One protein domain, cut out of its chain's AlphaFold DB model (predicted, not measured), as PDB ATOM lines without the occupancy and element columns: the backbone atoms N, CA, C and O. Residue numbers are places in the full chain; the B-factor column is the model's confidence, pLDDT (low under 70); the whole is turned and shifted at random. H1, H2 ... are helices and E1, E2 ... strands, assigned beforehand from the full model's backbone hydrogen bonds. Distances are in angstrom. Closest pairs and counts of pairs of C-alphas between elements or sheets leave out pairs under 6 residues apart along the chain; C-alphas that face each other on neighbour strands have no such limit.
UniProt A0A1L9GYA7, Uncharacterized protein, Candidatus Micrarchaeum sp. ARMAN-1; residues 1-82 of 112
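Overview. This is residues 1 to 82 of the 112 residues of an uncharacterized protein of Candidatus Micrarchaeum sp. ARMAN-1 (UniProt A0A1L9GYA7). Picture a strongly twisted sheet of five strands with one helix, H1, packed over one of its faces, and a second, shorter helix, H2, side by side with H1 but off the sheet. Three longer strands, E1 to E3, make one part of the sheet, and two short strands, E4 and E5, continue it beyond E1, while a long loop joins E1 to E2. The printed part has 82 residues with two named helices and five named strands, in the order E1, E2, E3, H1, E4, H2, E5; across the mixed sheet the order is E3, E2, E1, E4, E5. The class is mixed, helices and strands. The whole is compact, with a radius of gyration of the C-alphas of 11.2 A, and rounded, spanning 32 by 28 by 22 A.

Along the chain. Find C-alpha 2 at (103.443, 42.537, 46.808); from there E1 runs over residues 2 to 7, 15.6 A from first to last C-alpha. After residues 8 to 20, which hold no named element, look for E2 at residues 21 to 26, 16.1 A long, and then for E3 at residues 31 to 36, 16.8 A long. H1 begins at C-alpha 43, at (110.753, 35.848, 29.297), and runs 14.4 A to residue 52. Next come E4, residues 57 to 60, 9.5 A long, and H2, residues 67 to 73, 10.1 A long. E5, residues 78 to 81, is 9.9 A long and ends at C-alpha 81, at (107.698, 51.658, 35.105).

Arrangement. Begin with E1, E2 and E3, a meander, each strand the antiparallel neighbour of the one before. E1 and E2 form a hairpin, their directions 156 degrees apart, with N 5 and O 23 within hydrogen-bond range at 2.8 A. E2 and E3 form a hairpin too, at 161 degrees, and there N 24 and O 33 are 2.8 A apart. On the other side of E1 from E2 you find E4, parallel to E1 at 27 degrees, with N 4 and O 57 at 2.8 A. E5 is parallel to E4 at 32 degrees, with N 60 and O 80 at 2.8 A. E3 and E5 are the edge strands, and between these edges the strands' lines turn by 92 degrees. H1 is on the sheet at a height of 9.2 A and lies over E1; it only just misses lying over E2, on which 2 of its C-alphas fall. On the local plane its line stands at 27 degrees to that of E1, only just along the strands. The closest C-alphas of E1 and H1 are those of Ala 4 and Val 50, 7.0 A apart. H2 is not on the sheet, but it touches H1 at a shallow tilt of 6 degrees, the same way; their closest C-alphas, of Glu 44 and Ser 69, are 4.8 A apart. In both H1 and H2 every O i to N i+4 pair is within hydrogen-bond range. E4, H2 and E5 make a strand-helix-strand unit, two parallel neighbour strands with a helix between them along the chain, and its crossover is right-handed. E3, H1 and E4 make a split one, with E2 and E1 between its strands in the sheet, also right-handed. H2 and E1 are apart.

Size, cuts and confidence. The two C-alphas farthest apart are those of Asp 29 and Pro 67, 32.8 A. Residue 1 is the chain's first; the printed part ends at residue 82 and has no cut. The link from E1 to E2, 13 residues, is long. The mean pLDDT of the printed part is 96.7, and no printed residue is under 70.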
ATOM      1  N   MET A   1     100.709  45.148  49.708       94.06
ATOM      2  CA  MET A   1     101.052  45.163  48.264       94.06
ATOM      3  C   MET A   1     102.331  44.375  48.059       94.06
ATOM      4  O   MET A   1     103.325  44.676  48.712       94.06
ATOM      5  N   LYS A   2     102.311  43.393  47.159       97.62
ATOM      6  CA  LYS A   2     103.443  42.537  46.808       97.62
ATOM      7  C   LYS A   2     104.021  42.948  45.452       97.62
ATOM      8  O   LYS A   2     103.317  42.930  44.445       97.62
ATOM      9  N   VAL A   3     105.302  43.297  45.428       98.38
ATOM     10  CA  VAL A   3     106.030  43.763  44.243       98.38
ATOM     11  C   VAL A   3     107.034  42.698  43.822       98.38
ATOM     12  O   VAL A   3     107.859  42.279  44.630       98.38
ATOM     13  N   ALA A   4     106.977  42.273  42.563       98.44
ATOM     14  CA  ALA A   4     107.975  41.406  41.950       98.44
ATOM     15  C   ALA A   4     109.012  42.235  41.187       98.44
ATOM     16  O   ALA A   4     108.665  43.073  40.354       98.44
ATOM     17  N   ILE A   5     110.291  41.978  41.449       98.38
ATOM     18  CA  ILE A   5     111.419  42.632  40.786       98.38
ATOM     19  C   ILE A   5     112.299  41.528  40.178       98.38
ATOM     20  O   ILE A   5     112.964  40.799  40.922       98.38
ATOM     21  N   PRO A   6     112.261  41.334  38.848       98.00
ATOM     22  CA  PRO A   6     113.077  40.329  38.173       98.00
ATOM     23  C   PRO A   6     114.538  40.784  38.117       98.00
ATOM     24  O   PRO A   6     114.858  41.785  37.479       98.00
ATOM     25  N   CYS A   7     115.433  40.060  38.785       98.06
ATOM     26  CA  CYS A   7     116.814  40.486  38.971       98.06
ATOM     27  C   CYS A   7     117.850  39.437  38.563       98.06
ATOM     28  O   CYS A   7     117.591  38.235  38.550       98.06
ATOM     29  N   ASN A   8     119.070  39.900  38.295       97.50
ATOM     30  CA  ASN A   8     120.261  39.053  38.304       97.50
ATOM     31  C   ASN A   8     120.731  38.772  39.750       97.50
ATOM     32  O   ASN A   8     120.176  39.306  40.715       97.50
ATOM     33  N   LYS A   9     121.803  37.987  39.913       96.06
ATOM     34  CA  LYS A   9     122.424  37.709  41.229       96.06
ATOM     35  C   LYS A   9     122.887  38.934  42.022       96.06
ATOM     36  O   LYS A   9     123.014  38.853  43.241       96.06
ATOM     37  N   GLU A  10     123.130  40.060  41.359       97.44
ATOM     38  CA  GLU A  10     123.522  41.323  41.996       97.44
ATOM     39  C   GLU A  10     122.312  42.171  42.424       97.44
ATOM     40  O   GLU A  10     122.483  43.282  42.919       97.44
ATOM     41  N   LYS A  11     121.087  41.639  42.284       97.56
ATOM     42  CA  LYS A  11     119.818  42.319  42.601       97.56
ATOM     43  C   LYS A  11     119.574  43.557  41.737       97.56
ATOM     44  O   LYS A  11     118.931  44.517  42.167       97.56
ATOM     45  N   MET A  12     120.080  43.507  40.509       98.19
ATOM     46  CA  MET A  12     119.824  44.494  39.471       98.19
ATOM     47  C   MET A  12     118.680  44.003  38.595       98.19
ATOM     48  O   MET A  12     118.680  42.844  38.182       98.19
ATOM     49  N   LEU A  13     117.709  44.873  38.333       98.00
ATOM     50  CA  LEU A  13     116.620  44.667  37.393       98.00
ATOM     51  C   LEU A  13     117.197  44.366  36.010       98.00
ATOM     52  O   LEU A  13     118.028  45.110  35.491       98.00
ATOM     53  N   VAL A  14     116.732  43.277  35.418       97.81
ATOM     54  CA  VAL A  14     117.183  42.796  34.111       97.81
ATOM     55  C   VAL A  14     115.988  42.283  33.308       97.81
ATOM     56  O   VAL A  14     114.911  42.069  33.876       97.81
ATOM     57  N   PRO A  15     116.148  42.062  31.992       97.38
ATOM     58  CA  PRO A  15     115.160  41.341  31.204       97.38
ATOM     59  C   PRO A  15     114.744  40.010  31.818       97.38
ATOM     60  O   PRO A  15     115.543  39.336  32.464       97.38
ATOM     61  N   LEU A  16     113.482  39.621  31.625       97.75
ATOM     62  CA  LEU A  16     112.916  38.426  32.258       97.75
ATOM     63  C   LEU A  16     113.670  37.138  31.885       97.75
ATOM     64  O   LEU A  16     113.790  36.235  32.707       97.75
ATOM     65  N   ASP A  17     114.209  37.045  30.673       97.31
ATOM     66  CA  ASP A  17     115.072  35.948  30.224       97.31
ATOM     67  C   ASP A  17     116.462  35.957  30.880       97.31
ATOM     68  O   ASP A  17     117.125  34.925  30.912       97.31
ATOM     69  N   GLN A  18     116.880  37.084  31.452       97.69
ATOM     70  CA  GLN A  18     118.149  37.260  32.164       97.69
ATOM     71  C   GLN A  18     117.982  37.277  33.692       97.69
ATOM     72  O   GLN A  18     118.970  37.342  34.423       97.69
ATOM     73  N   ALA A  19     116.747  37.219  34.191       97.81
ATOM     74  CA  ALA A  19     116.456  37.250  35.615       97.81
ATOM     75  C   ALA A  19     116.771  35.896  36.260       97.81
ATOM     76  O   ALA A  19     116.035  34.926  36.092       97.81
ATOM     77  N   GLU A  20     117.872  35.814  36.999       97.88
ATOM     78  CA  GLU A  20     118.266  34.613  37.745       97.88
ATOM     79  C   GLU A  20     117.430  34.425  39.022       97.88
ATOM     80  O   GLU A  20     117.275  33.304  39.509       97.88
ATOM     81  N   LEU A  21     116.882  35.515  39.563       97.38
ATOM     82  CA  LEU A  21     116.068  35.516  40.772       97.38
ATOM     83  C   LEU A  21     114.903  36.503  40.672       97.38
ATOM     84  O   LEU A  21     114.974  37.515  39.977       97.38
ATOM     85  N   ILE A  22     113.828  36.213  41.399       98.06
ATOM     86  CA  ILE A  22     112.695  37.118  41.583       98.06
ATOM     87  C   ILE A  22     112.739  37.628  43.019       98.06
ATOM     88  O   ILE A  22     112.547  36.858  43.965       98.06
ATOM     89  N   VAL A  23     112.992  38.927  43.186       98.19
ATOM     90  CA  VAL A  23     112.854  39.590  44.485       98.19
ATOM     91  C   VAL A  23     111.381  39.924  44.686       98.19
ATOM     92  O   VAL A  23     110.781  40.630  43.878       98.19
ATOM     93  N   LEU A  24     110.798  39.421  45.766       98.31
ATOM     94  CA  LEU A  24     109.434  39.708  46.186       98.31
ATOM     95  C   LEU A  24     109.479  40.617  47.408       98.31
ATOM     96  O   LEU A  24     109.910  40.204  48.484       98.31
ATOM     97  N   TYR A  25     109.017  41.849  47.237       98.38
ATOM     98  CA  TYR A  25     108.886  42.816  48.317       98.38
ATOM     99  C   TYR A  25     107.428  42.931  48.751       98.38
ATOM    100  O   TYR A  25     106.552  43.133  47.913       98.38
ATOM    101  N   ASN A  26     107.160  42.831  50.052       97.81
ATOM    102  CA  ASN A  26     105.845  43.115  50.613       97.81
ATOM    103  C   ASN A  26     105.866  44.471  51.328       97.81
ATOM    104  O   ASN A  26     106.510  44.642  52.362       97.81
ATOM    105  N   ASP A  27     105.140  45.444  50.783       95.75
ATOM    106  CA  ASP A  27     105.107  46.806  51.315       95.75
ATOM    107  C   ASP A  27     104.383  46.911  52.671       95.75
ATOM    108  O   ASP A  27     104.656  47.835  53.439       95.75
ATOM    109  N   GLU A  28     103.501  45.963  53.006       93.81
ATOM    110  CA  GLU A  28     102.727  46.002  54.256       93.81
ATOM    111  C   GLU A  28     103.583  45.671  55.481       93.81
ATOM    112  O   GLU A  28     103.515  46.371  56.491       93.81
ATOM    113  N   ASP A  29     104.414  44.632  55.389       95.62
ATOM    114  CA  ASP A  29     105.274  44.166  56.485       95.62
ATOM    115  C   ASP A  29     106.768  44.453  56.261       95.62
ATOM    116  O   ASP A  29     107.593  44.164  57.128       95.62
ATOM    117  N   LYS A  30     107.114  45.069  55.122       95.75
ATOM    118  CA  LYS A  30     108.481  45.397  54.693       95.75
ATOM    119  C   LYS A  30     109.386  44.173  54.504       95.75
ATOM    120  O   LYS A  30     110.609  44.322  54.513       95.75
ATOM    121  N   SER A  31     108.819  42.980  54.325       97.25
ATOM    122  CA  SER A  31     109.594  41.763  54.080       97.25
ATOM    123  C   SER A  31     110.116  41.685  52.643       97.25
ATOM    124  O   SER A  31     109.495  42.173  51.696       97.25
ATOM    125  N   ILE A  32     111.292  41.071  52.493       97.62
ATOM    126  CA  ILE A  32     111.928  40.776  51.208       97.62
ATOM    127  C   ILE A  32     112.187  39.272  51.158       97.62
ATOM    128  O   ILE A  32     112.803  38.717  52.070       97.62
ATOM    129  N   VAL A  33     111.721  38.626  50.093       97.06
ATOM    130  CA  VAL A  33     111.970  37.212  49.795       97.06
ATOM    131  C   VAL A  33     112.655  37.117  48.439       97.06
ATOM    132  O   VAL A  33     112.259  37.789  47.492       97.06
ATOM    133  N   GLU A  34     113.687  36.288  48.343       96.81
ATOM    134  CA  GLU A  34     114.433  36.053  47.108       96.81
ATOM    135  C   GLU A  34     114.198  34.612  46.671       96.81
ATOM    136  O   GLU A  34     114.569  33.679  47.383       96.81
ATOM    137  N   ASN A  35     113.575  34.438  45.506       95.94
ATOM    138  CA  ASN A  35     113.313  33.125  44.931       95.94
ATOM    139  C   ASN A  35     114.200  32.915  43.705       95.94
ATOM    140  O   ASN A  35     114.256  33.778  42.828       95.94
ATOM    141  N   GLU A  36     114.855  31.757  43.612       95.81
ATOM    142  CA  GLU A  36     115.510  31.346  42.368       95.81
ATOM    143  C   GLU A  36     114.478  31.242  41.240       95.81
ATOM    144  O   GLU A  36     113.342  30.810  41.457       95.81
ATOM    145  N   ASN A  37     114.875  31.630  40.027       95.62
ATOM    146  CA  ASN A  37     113.998  31.600  38.867       95.62
ATOM    147  C   ASN A  37     114.283  30.379  37.968       95.62
ATOM    148  O   ASN A  37     115.152  30.445  37.096       95.62
ATOM    149  N   PRO A  38     113.521  29.274  38.088       93.75
ATOM    150  CA  PRO A  38     113.651  28.136  37.178       93.75
ATOM    151  C   PRO A  38     113.216  28.450  35.734       93.75
ATOM    152  O   PRO A  38     113.442  27.627  34.851       93.75
ATOM    153  N   GLY A  39     112.593  29.609  35.483       94.12
ATOM    154  CA  GLY A  39     112.265  30.114  34.146       94.12
ATOM    155  C   GLY A  39     113.397  30.889  33.456       94.12
ATOM    156  O   GLY A  39     113.202  31.335  32.326       94.12
ATOM    157  N   TYR A  40     114.559  31.047  34.106       96.06
ATOM    158  CA  TYR A  40     115.725  31.740  33.552       96.06
ATOM    159  C   TYR A  40     116.062  31.260  32.127       96.06
ATOM    160  O   TYR A  40     116.093  30.058  31.851       96.06
ATOM    161  N   GLY A  41     116.312  32.206  31.219       95.56
ATOM    162  CA  GLY A  41     116.511  31.967  29.786       95.56
ATOM    163  C   GLY A  41     115.258  32.136  28.917       95.56
ATOM    164  O   GLY A  41     115.363  32.044  27.696       95.56
ATOM    165  N   SER A  42     114.076  32.388  29.494       97.19
ATOM    166  CA  SER A  42     112.850  32.675  28.735       97.19
ATOM    167  C   SER A  42     111.970  33.702  29.444       97.19
ATOM    168  O   SER A  42     111.542  33.493  30.578       97.19
ATOM    169  N   LYS A  43     111.622  34.793  28.748       97.00
ATOM    170  CA  LYS A  43     110.753  35.848  29.297       97.00
ATOM    171  C   LYS A  43     109.377  35.311  29.709       97.00
ATOM    172  O   LYS A  43     108.859  35.662  30.767       97.00
ATOM    173  N   GLU A  44     108.798  34.426  28.903       97.38
ATOM    174  CA  GLU A  44     107.482  33.819  29.146       97.38
ATOM    175  C   GLU A  44     107.521  32.805  30.298       97.38
ATOM    176  O   GLU A  44     106.630  32.799  31.152       97.38
ATOM    177  N   ALA A  45     108.572  31.978  30.376       97.69
ATOM    178  CA  ALA A  45     108.742  31.034  31.481       97.69
ATOM    179  C   ALA A  45     108.970  31.767  32.811       97.69
ATOM    180  O   ALA A  45     108.328  31.434  33.810       97.69
ATOM    181  N   THR A  46     109.811  32.805  32.813       98.19
ATOM    182  CA  THR A  46     109.996  33.688  33.968       98.19
ATOM    183  C   THR A  46     108.688  34.361  34.367       98.19
ATOM    184  O   THR A  46     108.326  34.323  35.540       98.19
ATOM    185  N   MET A  47     107.931  34.927  33.423       98.00
ATOM    186  CA  MET A  47     106.643  35.551  33.738       98.00
ATOM    187  C   MET A  47     105.655  34.547  34.345       98.00
ATOM    188  O   MET A  47     104.978  34.863  35.316       98.00
ATOM    189  N   SER A  48     105.611  33.310  33.844       97.50
ATOM    190  CA  SER A  48     104.798  32.242  34.441       97.50
ATOM    191  C   SER A  48     105.167  31.986  35.907       97.50
ATOM    192  O   SER A  48     104.284  31.830  36.752       97.50
ATOM    193  N   MET A  49     106.463  31.998  36.235       96.12
ATOM    194  CA  MET A  49     106.934  31.895  37.618       96.12
ATOM    195  C   MET A  49     106.536  33.111  38.455       96.12
ATOM    196  O   MET A  49     106.032  32.935  39.560       96.12
ATOM    197  N   VAL A  50     106.679  34.325  37.918       97.44
ATOM    198  CA  VAL A  50     106.240  35.557  38.589       97.44
ATOM    199  C   VAL A  50     104.744  35.500  38.909       97.44
ATOM    200  O   VAL A  50     104.357  35.741  40.046       97.44
ATOM    201  N   LEU A  51     103.896  35.109  37.953       97.12
ATOM    202  CA  LEU A  51     102.445  35.029  38.148       97.12
ATOM    203  C   LEU A  51     102.036  33.997  39.212       97.12
ATOM    204  O   LEU A  51     101.060  34.215  39.927       97.12
ATOM    205  N   ARG A  52     102.785  32.895  39.371       95.69
ATOM    206  CA  ARG A  52     102.539  31.900  40.436       95.69
ATOM    207  C   ARG A  52     102.745  32.462  41.836       95.69
ATOM    208  O   ARG A  52     102.073  32.027  42.764       95.69
ATOM    209  N   GLU A  53     103.639  33.436  41.975       95.12
ATOM    210  CA  GLU A  53     103.877  34.138  43.236       95.12
ATOM    211  C   GLU A  53     102.782  35.166  43.557       95.12
ATOM    212  O   GLU A  53     102.816  35.762  44.639       95.12
ATOM    213  N   ALA A  54     101.824  35.362  42.641       96.06
ATOM    214  CA  ALA A  54     100.697  36.284  42.745       96.06
ATOM    215  C   ALA A  54     101.088  37.687  43.264       96.06
ATOM    216  O   ALA A  54     100.550  38.137  44.279       96.06
ATOM    217  N   PRO A  55     102.066  38.371  42.640       97.50
ATOM    218  CA  PRO A  55     102.364  39.754  42.977       97.50
ATOM    219  C   PRO A  55     101.233  40.673  42.504       97.50
ATOM    220  O   PRO A  55     100.573  40.399  41.507       97.50
ATOM    221  N   ASP A  56     101.058  41.804  43.179       98.00
ATOM    222  CA  ASP A  56     100.151  42.861  42.726       98.00
ATOM    223  C   ASP A  56     100.775  43.674  41.581       98.00
ATOM    224  O   ASP A  56     100.077  44.196  40.710       98.00
ATOM    225  N   VAL A  57     102.105  43.815  41.610       98.19
ATOM    226  CA  VAL A  57     102.877  44.690  40.724       98.19
ATOM    227  C   VAL A  57     104.166  44.000  40.283       98.19
ATOM    228  O   VAL A  57     104.826  43.353  41.094       98.19
ATOM    229  N   ILE A  58     104.577  44.196  39.032       98.38
ATOM    230  CA  ILE A  58     105.924  43.880  38.544       98.38
ATOM    231  C   ILE A  58     106.685  45.159  38.172       98.38
ATOM    232  O   ILE A  58     106.139  46.047  37.516       98.38
ATOM    233  N   ALA A  59     107.950  45.253  38.584       98.12
ATOM    234  CA  ALA A  59     108.859  46.310  38.151       98.12
ATOM    235  C   ALA A  59     109.365  46.038  36.729       98.12
ATOM    236  O   ALA A  59     109.859  44.948  36.435       98.12
ATOM    237  N   VAL A  60     109.253  47.032  35.850       96.50
ATOM    238  CA  VAL A  60     109.607  46.914  34.433       96.50
ATOM    239  C   VAL A  60     110.337  48.151  33.917       96.50
ATOM    240  O   VAL A  60     110.163  49.265  34.415       96.50
ATOM    241  N   LYS A  61     111.127  47.929  32.867       94.44
ATOM    242  CA  LYS A  61     111.757  48.927  31.998       94.44
ATOM    243  C   LYS A  61     111.609  48.485  30.545       94.44
ATOM    244  O   LYS A  61     111.200  47.352  30.284       94.44
ATOM    245  N   GLU A  62     111.967  49.370  29.621       92.38
ATOM    246  CA  GLU A  62     112.122  49.015  28.209       92.38
ATOM    247  C   GLU A  62     112.990  47.754  28.066       92.38
ATOM    248  O   GLU A  62     114.040  47.627  28.701       92.38
ATOM    249  N   GLY A  63     112.502  46.783  27.291       90.31
ATOM    250  CA  GLY A  63     113.188  45.516  27.041       90.31
ATOM    251  C   GLY A  63     113.086  44.482  28.166       90.31
ATOM    252  O   GLY A  63     113.481  43.333  27.953       90.31
ATOM    253  N   VAL A  64     112.520  44.830  29.336       92.62
ATOM    254  CA  VAL A  64     112.348  43.854  30.427       92.62
ATOM    255  C   VAL A  64     111.414  42.727  30.002       92.62
ATOM    256  O   VAL A  64     111.667  41.552  30.269       92.62
ATOM    257  N   MET A  65     110.344  43.096  29.303       94.00
ATOM    258  CA  MET A  65     109.324  42.183  28.808       94.00
ATOM    259  C   MET A  65     109.406  42.024  27.288       94.00
ATOM    260  O   MET A  65     110.133  42.735  26.599       94.00
ATOM    261  N   CYS A  66     108.673  41.043  26.776       94.56
ATOM    262  CA  CYS A  66     108.301  40.906  25.367       94.56
ATOM    263  C   CYS A  66     106.768  40.892  25.235       94.56
ATOM    264  O   CYS A  66     106.076  40.718  26.256       94.56
ATOM    265  N   PRO A  67     106.213  40.973  24.009       95.69
ATOM    266  CA  PRO A  67     104.767  40.957  23.804       95.69
ATOM    267  C   PRO A  67     104.106  39.704  24.394       95.69
ATOM    268  O   PRO A  67     103.053  39.807  25.018       95.69
ATOM    269  N   GLY A  68     104.757  38.538  24.291       96.00
ATOM    270  CA  GLY A  68     104.270  37.282  24.874       96.00
ATOM    271  C   GLY A  68     104.109  37.361  26.395       96.00
ATOM    272  O   GLY A  68     103.022  37.132  26.925       96.00
ATOM    273  N   SER A  69     105.158  37.781  27.109       96.62
ATOM    274  CA  SER A  69     105.105  37.941  28.572       96.62
ATOM    275  C   SER A  69     104.115  39.020  29.036       96.62
ATOM    276  O   SER A  69     103.497  38.874  30.093       96.62
ATOM    277  N   TYR A  70     103.919  40.081  28.247       97.06
ATOM    278  CA  TYR A  70     102.910  41.099  28.540       97.06
ATOM    279  C   TYR A  70     101.497  40.518  28.405       97.06
ATOM    280  O   TYR A  70     100.730  40.547  29.364       97.06
ATOM    281  N   MET A  71     101.191  39.873  27.275       96.56
ATOM    282  CA  MET A  71      99.895  39.224  27.034       96.56
ATOM    283  C   MET A  71      99.548  38.167  28.093       96.56
ATOM    284  O   MET A  71      98.387  38.029  28.467       96.56
ATOM    285  N   MET A  72     100.541  37.431  28.601       96.50
ATOM    286  CA  MET A  72     100.343  36.447  29.674       96.50
ATOM    287  C   MET A  72      99.952  37.069  31.016       96.50
ATOM    288  O   MET A  72      99.292  36.416  31.823       96.50
ATOM    289  N   SER A  73     100.418  38.286  31.285       96.75
ATOM    290  CA  SER A  73     100.295  38.936  32.591       96.75
ATOM    291  C   SER A  73      99.176  39.974  32.656       96.75
ATOM    292  O   SER A  73      98.724  40.318  33.753       96.75
ATOM    293  N   GLN A  74      98.697  40.429  31.497       95.44
ATOM    294  CA  GLN A  74      97.670  41.454  31.381       95.44
ATOM    295  C   GLN A  74      96.413  41.080  32.180       95.44
ATOM    296  O   GLN A  74      95.908  39.957  32.113       95.44
ATOM    297  N   GLY A  75      95.919  42.028  32.979       94.88
ATOM    298  CA  GLY A  75      94.753  41.845  33.848       94.88
ATOM    299  C   GLY A  75      94.996  41.005  35.109       94.88
ATOM    300  O   GLY A  75      94.109  40.940  35.957       94.88
ATOM    301  N   SER A  76      96.175  40.392  35.261       96.25
ATOM    302  CA  SER A  76      96.543  39.622  36.460       96.25
ATOM    303  C   SER A  76      97.465  40.395  37.404       96.25
ATOM    304  O   SER A  76      97.416  40.170  38.608       96.25
ATOM    305  N   ILE A  77      98.291  41.297  36.868       97.25
ATOM    306  CA  ILE A  77      99.242  42.128  37.622       97.25
ATOM    307  C   ILE A  77      99.262  43.552  37.061       97.25
ATOM    308  O   ILE A  77      98.875  43.780  35.914       97.25
ATOM    309  N   LYS A  78      99.750  44.509  37.853       98.12
ATOM    310  CA  LYS A  78     100.057  45.869  37.392       98.12
ATOM    311  C   LYS A  78     101.541  46.023  37.072       98.12
ATOM    312  O   LYS A  78     102.378  45.256  37.539       98.12
ATOM    313  N   TYR A  79     101.877  47.064  36.325       98.12
ATOM    314  CA  TYR A  79     103.223  47.325  35.840       98.12
ATOM    315  C   TYR A  79     103.754  48.642  36.398       98.12
ATOM    316  O   TYR A  79     103.194  49.711  36.151       98.12
ATOM    317  N   ALA A  80     104.852  48.565  37.142       97.94
ATOM    318  CA  ALA A  80     105.588  49.718  37.631       97.94
ATOM    319  C   ALA A  80     106.724  50.045  36.663       97.94
ATOM    320  O   ALA A  80     107.691  49.291  36.568       97.94
ATOM    321  N   LEU A  81     106.610  51.163  35.944       96.75
ATOM    322  CA  LEU A  81     107.698  51.658  35.105       96.75
ATOM    323  C   LEU A  81     108.727  52.366  35.991       96.75
ATOM    324  O   LEU A  81     108.502  53.496  36.423       96.75
ATOM    325  N   VAL A  82     109.843  51.692  36.260       97.00
ATOM    326  CA  VAL A  82     110.855  52.156  37.219       97.00
ATOM    327  C   VAL A  82     112.035  52.833  36.524       97.00
ATOM    328  O   VAL A  82     112.343  52.562  35.364       97.00
TER     329      VAL A  82